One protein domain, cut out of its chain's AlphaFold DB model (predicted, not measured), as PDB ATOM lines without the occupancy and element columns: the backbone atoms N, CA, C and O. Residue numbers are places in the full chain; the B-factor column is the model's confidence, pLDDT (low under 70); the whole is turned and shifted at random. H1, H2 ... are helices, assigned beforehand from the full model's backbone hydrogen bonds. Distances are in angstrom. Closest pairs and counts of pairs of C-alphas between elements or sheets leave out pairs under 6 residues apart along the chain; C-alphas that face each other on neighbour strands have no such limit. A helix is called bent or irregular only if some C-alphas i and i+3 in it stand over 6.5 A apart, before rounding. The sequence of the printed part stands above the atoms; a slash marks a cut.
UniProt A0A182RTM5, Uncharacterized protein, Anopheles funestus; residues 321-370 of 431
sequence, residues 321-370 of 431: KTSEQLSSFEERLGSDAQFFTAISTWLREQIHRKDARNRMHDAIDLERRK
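Overview. This is residues 321 to 370 of the 431 residues of an uncharacterized protein of Anopheles funestus (UniProt A0A182RTM5). Three helices joined end to end make an open U: H1 comes down one arm, H2 is the long base, and H3 leaves its other end as the second arm. The arms splay apart with an empty space between them, and each meets the base only near a corner. The printed part has 50 residues with three named helices, in the order H1, H2, H3, and no named strand; its class is all helix. It is loose, with a radius of gyration of the C-alphas of 13.8 A, and elongated, spanning 35 by 22 by 20 A.

Arrangement. Begin with H1, residues 323 to 335, and go on to H2, residues 337 to 353: they touch only at the corner by their link, residues 332 to 334 of H1 meeting 339 to 340 of H2. Their closest C-alphas, those of Leu 333 and Phe 340, are 5.4 A apart, and their lines are about perpendicular, only just, at 72 degrees. Next look at H3, residues 356 to 368, which only just touches H2, with 3 pairs of C-alphas within 8 A. H2 touches H3 with residues 351 to 352 alone, and H3 touches H2 with residues 359 to 363 alone; their closest C-alphas, those of Ile 351 and Arg 359, are 6.4 A apart. H2 and H3 run opposite ways at a steep tilt of 58 degrees. H1 and H3 are apart. In H1 and H2 every O i to N i+4 pair is within hydrogen-bond range; in H3, 7 of 9 are.

Along the chain. Find C-alpha 323 at (210.068, 291.607, 342.364); from there H1 runs 18.3 A to C-alpha 335. H2 starts at C-alpha 337, at (206.743, 275.180, 356.831), and covers 23.8 A to C-alpha 353. H3 runs 18.2 A from C-alpha 356 to C-alpha 368 at (233.425, 278.367, 345.804); it is neither bent nor irregular, but only just: C-alphas 357 and 360 are 6.3 A apart.

Size, cuts and confidence. The C-alphas of Glu 324 and Arg 357, the two farthest apart, are 36.4 A from each other. The printed part has no cut, and both links are tight. Mean pLDDT of the printed part is 77.3, and residues 351 to 370 are under 70.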
ATOM      1  N   LYS A 321     210.034 285.987 338.011       94.12
ATOM      2  CA  LYS A 321     210.300 286.984 336.953       94.12
ATOM      3  C   LYS A 321     210.114 288.431 337.408       94.12
ATOM      4  O   LYS A 321     210.657 289.325 336.765       94.12
ATOM      5  N   THR A 322     209.349 288.678 338.472       97.50
ATOM      6  CA  THR A 322     209.087 290.027 339.008       97.50
ATOM      7  C   THR A 322     209.503 290.139 340.474       97.50
ATOM      8  O   THR A 322     209.597 289.138 341.184       97.50
ATOM      9  N   SER A 323     209.730 291.368 340.951       95.31
ATOM     10  CA  SER A 323     210.068 291.607 342.364       95.31
ATOM     11  C   SER A 323     208.932 291.207 343.312       95.31
ATOM     12  O   SER A 323     209.194 290.714 344.400       95.31
ATOM     13  N   GLU A 324     207.676 291.368 342.890       96.88
ATOM     14  CA  GLU A 324     206.489 290.977 343.665       96.88
ATOM     15  C   GLU A 324     206.429 289.456 343.874       96.88
ATOM     16  O   GLU A 324     206.137 288.983 344.971       96.88
ATOM     17  N   GLN A 325     206.776 288.682 342.837       95.75
ATOM     18  CA  GLN A 325     206.904 287.227 342.936       95.75
ATOM     19  C   GLN A 325     208.036 286.814 343.883       95.75
ATOM     20  O   GLN A 325     207.882 285.826 344.595       95.75
ATOM     21  N   LEU A 326     209.147 287.563 343.920       95.88
ATOM     22  CA  LEU A 326     210.236 287.305 344.865       95.88
ATOM     23  C   LEU A 326     209.789 287.560 346.310       95.88
ATOM     24  O   LEU A 326     209.945 286.678 347.144       95.88
ATOM     25  N   SER A 327     209.163 288.703 346.594       96.50
ATOM     26  CA  SER A 327     208.707 289.025 347.952       96.50
ATOM     27  C   SER A 327     207.623 288.063 348.453       96.50
ATOM     28  O   SER A 327     207.694 287.618 349.594       96.50
ATOM     29  N   SER A 328     206.670 287.662 347.602       96.31
ATOM     30  CA  SER A 328     205.678 286.634 347.962       96.31
ATOM     31  C   SER A 328     206.317 285.251 348.162       96.31
ATOM     32  O   SER A 328     205.895 284.485 349.031       96.31
ATOM     33  N   PHE A 329     207.368 284.922 347.403       96.69
ATOM     34  CA  PHE A 329     208.141 283.700 347.611       96.69
ATOM     35  C   PHE A 329     208.898 283.717 348.948       96.69
ATOM     36  O   PHE A 329     208.842 282.733 349.680       96.69
ATOM     37  N   GLU A 330     209.563 284.824 349.291       96.25
ATOM     38  CA  GLU A 330     210.290 285.003 350.557       96.25
ATOM     39  C   GLU A 330     209.346 284.973 351.771       96.25
ATOM     40  O   GLU A 330     209.621 284.272 352.746       96.25
ATOM     41  N   GLU A 331     208.194 285.647 351.685       97.19
ATOM     42  CA  GLU A 331     207.137 285.611 352.705       97.19
ATOM     43  C   GLU A 331     206.647 284.179 352.952       97.19
ATOM     44  O   GLU A 331     206.603 283.720 354.097       97.19
ATOM     45  N   ARG A 332     206.337 283.426 351.886       97.06
ATOM     46  CA  ARG A 332     205.938 282.016 352.002       97.06
ATOM     47  C   ARG A 332     207.067 281.125 352.515       97.06
ATOM     48  O   ARG A 332     206.801 280.222 353.299       97.06
ATOM     49  N   LEU A 333     208.317 281.371 352.124       96.00
ATOM     50  CA  LEU A 333     209.472 280.594 352.587       96.00
ATOM     51  C   LEU A 333     209.711 280.755 354.099       96.00
ATOM     52  O   LEU A 333     210.181 279.815 354.737       96.00
ATOM     53  N   GLY A 334     209.376 281.921 354.664       92.94
ATOM     54  CA  GLY A 334     209.449 282.189 356.104       92.94
ATOM     55  C   GLY A 334     208.210 281.779 356.913       92.94
ATOM     56  O   GLY A 334     208.342 281.519 358.107       92.94
ATOM     57  N   SER A 335     207.023 281.716 356.298       97.19
ATOM     58  CA  SER A 335     205.745 281.474 357.000       97.19
ATOM     59  C   SER A 335     205.159 280.068 356.816       97.19
ATOM     60  O   SER A 335     204.501 279.559 357.724       97.19
ATOM     61  N   ASP A 336     205.398 279.415 355.677       97.06
ATOM     62  CA  ASP A 336     204.812 278.122 355.317       97.06
ATOM     63  C   ASP A 336     205.865 277.004 355.425       97.06
ATOM     64  O   ASP A 336     206.677 276.754 354.528       97.06
ATOM     65  N   ALA A 337     205.836 276.292 356.555       93.44
ATOM     66  CA  ALA A 337     206.743 275.180 356.831       93.44
ATOM     67  C   ALA A 337     206.574 273.993 355.857       93.44
ATOM     68  O   ALA A 337     207.530 273.239 355.644       93.44
ATOM     69  N   GLN A 338     205.398 273.818 355.240       90.62
ATOM     70  CA  GLN A 338     205.192 272.781 354.224       90.62
ATOM     71  C   GLN A 338     205.828 273.201 352.896       90.62
ATOM     72  O   GLN A 338     206.540 272.403 352.291       90.62
ATOM     73  N   PHE A 339     205.682 274.466 352.495       93.25
ATOM     74  CA  PHE A 339     206.361 275.049 351.333       93.25
ATOM     75  C   PHE A 339     207.887 275.028 351.483       93.25
ATOM     76  O   PHE A 339     208.577 274.585 350.566       93.25
ATOM     77  N   PHE A 340     208.431 275.382 352.653       93.31
ATOM     78  CA  PHE A 340     209.862 275.221 352.944       93.31
ATOM     79  C   PHE A 340     210.318 273.752 352.846       93.31
ATOM     80  O   PHE A 340     211.373 273.448 352.278       93.31
ATOM     81  N   THR A 341     209.518 272.809 353.353       90.94
ATOM     82  CA  THR A 341     209.819 271.367 353.269       90.94
ATOM     83  C   THR A 341     209.763 270.860 351.824       90.94
ATOM     84  O   THR A 341     210.639 270.101 351.404       90.94
ATOM     85  N   ALA A 342     208.798 271.322 351.028       89.19
ATOM     86  CA  ALA A 342     208.685 271.007 349.607       89.19
ATOM     87  C   ALA A 342     209.870 271.579 348.810       89.19
ATOM     88  O   ALA A 342     210.535 270.833 348.096       89.19
ATOM     89  N   ILE A 343     210.219 272.854 349.008       92.25
ATOM     90  CA  ILE A 343     211.359 273.517 348.353       92.25
ATOM     91  C   ILE A 343     212.684 272.859 348.728       92.25
ATOM     92  O   ILE A 343     213.485 272.560 347.850       92.25
ATOM     93  N   SER A 344     212.933 272.594 350.011       88.12
ATOM     94  CA  SER A 344     214.176 271.940 350.446       88.12
ATOM     95  C   SER A 344     214.283 270.494 349.951       88.12
ATOM     96  O   SER A 344     215.389 269.988 349.756       88.12
ATOM     97  N   THR A 345     213.162 269.816 349.700       86.12
ATOM     98  CA  THR A 345     213.133 268.484 349.072       86.12
ATOM     99  C   THR A 345     213.355 268.580 347.564       86.12
ATOM    100  O   THR A 345     214.265 267.931 347.059       86.12
ATOM    101  N   TRP A 346     212.657 269.481 346.870       87.50
ATOM    102  CA  TRP A 346     212.851 269.760 345.446       87.50
ATOM    103  C   TRP A 346     214.286 270.202 345.130       87.50
ATOM    104  O   TRP A 346     214.903 269.661 344.219       87.50
ATOM    105  N   LEU A 347     214.872 271.112 345.917       84.38
ATOM    106  CA  LEU A 347     216.271 271.536 345.775       84.38
ATOM    107  C   LEU A 347     217.237 270.365 345.977       84.38
ATOM    108  O   LEU A 347     218.159 270.196 345.179       84.38
ATOM    109  N   ARG A 348     217.014 269.523 346.998       80.50
ATOM    110  CA  ARG A 348     217.792 268.287 347.172       80.50
ATOM    111  C   ARG A 348     217.656 267.397 345.942       80.50
ATOM    112  O   ARG A 348     218.678 266.955 345.433       80.50
ATOM    113  N   GLU A 349     216.455 267.194 345.412       78.38
ATOM    114  CA  GLU A 349     216.250 266.409 344.195       78.38
ATOM    115  C   GLU A 349     216.924 267.013 342.960       78.38
ATOM    116  O   GLU A 349     217.569 266.268 342.230       78.38
ATOM    117  N   GLN A 350     216.892 268.330 342.739       75.31
ATOM    118  CA  GLN A 350     217.643 268.957 341.641       75.31
ATOM    119  C   GLN A 350     219.161 268.745 341.796       75.31
ATOM    120  O   GLN A 350     219.848 268.463 340.815       75.31
ATOM    121  N   ILE A 351     219.670 268.790 343.033       68.25
ATOM    122  CA  ILE A 351     221.067 268.479 343.389       68.25
ATOM    123  C   ILE A 351     221.383 266.972 343.262       68.25
ATOM    124  O   ILE A 351     222.556 266.607 343.218       68.25
ATOM    125  N   HIS A 352     220.385 266.080 343.215       66.69
ATOM    126  CA  HIS A 352     220.569 264.620 343.139       66.69
ATOM    127  C   HIS A 352     220.301 264.021 341.748       66.69
ATOM    128  O   HIS A 352     220.974 263.062 341.379       66.69
ATOM    129  N   ARG A 353     219.354 264.575 340.979       63.97
ATOM    130  CA  ARG A 353     218.908 264.074 339.665       63.97
ATOM    131  C   ARG A 353     219.872 264.408 338.517       63.97
ATOM    132  O   ARG A 353     219.827 263.734 337.495       63.97
ATOM    133  N   LYS A 354     220.723 265.433 338.647       56.66
ATOM    134  CA  LYS A 354     221.700 265.821 337.608       56.66
ATOM    135  C   LYS A 354     223.056 265.159 337.868       56.66
ATOM    136  O   LYS A 354     223.534 265.213 338.994       56.66
ATOM    137  N   ASP A 355     223.617 264.524 336.830       55.06
ATOM    138  CA  ASP A 355     224.843 263.694 336.780       55.06
ATOM    139  C   ASP A 355     225.777 263.784 338.003       55.06
ATOM    140  O   ASP A 355     226.350 264.834 338.298       55.06
ATOM    141  N   ALA A 356     226.017 262.633 338.646       57.78
ATOM    142  CA  ALA A 356     226.913 262.457 339.789       57.78
ATOM    143  C   ALA A 356     228.302 263.105 339.650       57.78
ATOM    144  O   ALA A 356     228.884 263.506 340.660       57.78
ATOM    145  N   ARG A 357     228.826 263.245 338.428       55.28
ATOM    146  CA  ARG A 357     230.114 263.902 338.152       55.28
ATOM    147  C   ARG A 357     230.021 265.428 338.194       55.28
ATOM    148  O   ARG A 357     230.961 266.078 338.648       55.28
ATOM    149  N   ASN A 358     228.876 265.989 337.810       54.34
ATOM    150  CA  ASN A 358     228.581 267.413 337.944       54.34
ATOM    151  C   ASN A 358     228.158 267.788 339.368       54.34
ATOM    152  O   ASN A 358     228.502 268.876 339.811       54.34
ATOM    153  N   ARG A 359     227.502 266.892 340.127       55.69
ATOM    154  CA  ARG A 359     227.042 267.169 341.509       55.69
ATOM    155  C   ARG A 359     228.125 267.770 342.396       55.69
ATOM    156  O   ARG A 359     227.857 268.731 343.112       55.69
ATOM    157  N   MET A 360     229.344 267.224 342.346       53.56
ATOM    158  CA  MET A 360     230.445 267.773 343.132       53.56
ATOM    159  C   MET A 360     230.949 269.100 342.558       53.56
ATOM    160  O   MET A 360     231.338 269.940 343.346       53.56
ATOM    161  N   HIS A 361     230.895 269.332 341.244       53.94
ATOM    162  CA  HIS A 361     231.248 270.617 340.627       53.94
ATOM    163  C   HIS A 361     230.228 271.724 340.913       53.94
ATOM    164  O   HIS A 361     230.632 272.790 341.353       53.94
ATOM    165  N   ASP A 362     228.928 271.481 340.740       54.25
ATOM    166  CA  ASP A 362     227.877 272.469 341.010       54.25
ATOM    167  C   ASP A 362     227.782 272.786 342.513       54.25
ATOM    168  O   ASP A 362     227.658 273.951 342.894       54.25
ATOM    169  N   ALA A 363     227.932 271.779 343.386       54.66
ATOM    170  CA  ALA A 363     228.068 272.007 344.824       54.66
ATOM    171  C   ALA A 363     229.363 272.766 345.153       54.66
ATOM    172  O   ALA A 363     229.305 273.746 345.887       54.66
ATOM    173  N   ILE A 364     230.508 272.384 344.568       51.81
ATOM    174  CA  ILE A 364     231.781 273.095 344.755       51.81
ATOM    175  C   ILE A 364     231.748 274.503 344.169       51.81
ATOM    176  O   ILE A 364     232.446 275.336 344.712       51.81
ATOM    177  N   ASP A 365     230.963 274.831 343.146       53.19
ATOM    178  CA  ASP A 365     230.897 276.194 342.599       53.19
ATOM    179  C   ASP A 365     229.869 277.057 343.342       53.19
ATOM    180  O   ASP A 365     230.110 278.246 343.563       53.19
ATOM    181  N   LEU A 366     228.783 276.468 343.856       51.31
ATOM    182  CA  LEU A 366     227.929 277.118 344.856       51.31
ATOM    183  C   LEU A 366     228.691 277.342 346.177       51.31
ATOM    184  O   LEU A 366     228.484 278.351 346.849       51.31
ATOM    185  N   GLU A 367     229.629 276.452 346.510       50.91
ATOM    186  CA  GLU A 367     230.496 276.534 347.684       50.91
ATOM    187  C   GLU A 367     231.794 277.332 347.434       50.91
ATOM    188  O   GLU A 367     232.315 277.904 348.378       50.91
ATOM    189  N   ARG A 368     232.290 277.491 346.199       46.62
ATOM    190  CA  ARG A 368     233.425 278.367 345.804       46.62
ATOM    191  C   ARG A 368     232.992 279.787 345.469       46.62
ATOM    192  O   ARG A 368     233.835 280.671 345.354       46.62
ATOM    193  N   ARG A 369     231.685 280.061 345.506       48.31
ATOM    194  CA  ARG A 369     231.194 281.379 345.938       48.31
ATOM    195  C   ARG A 369     231.650 281.722 347.372       48.31
ATOM    196  O   ARG A 369     231.532 282.881 347.763       48.31
ATOM    197  N   LYS A 370     232.291 280.800 348.120       49.88
ATOM    198  CA  LYS A 370     233.305 281.151 349.133       49.88
ATOM    199  C   LYS A 370     234.513 281.840 348.482       49.88
ATOM    200  O   LYS A 370     235.571 281.254 348.275       49.88
TER     201      LYS A 370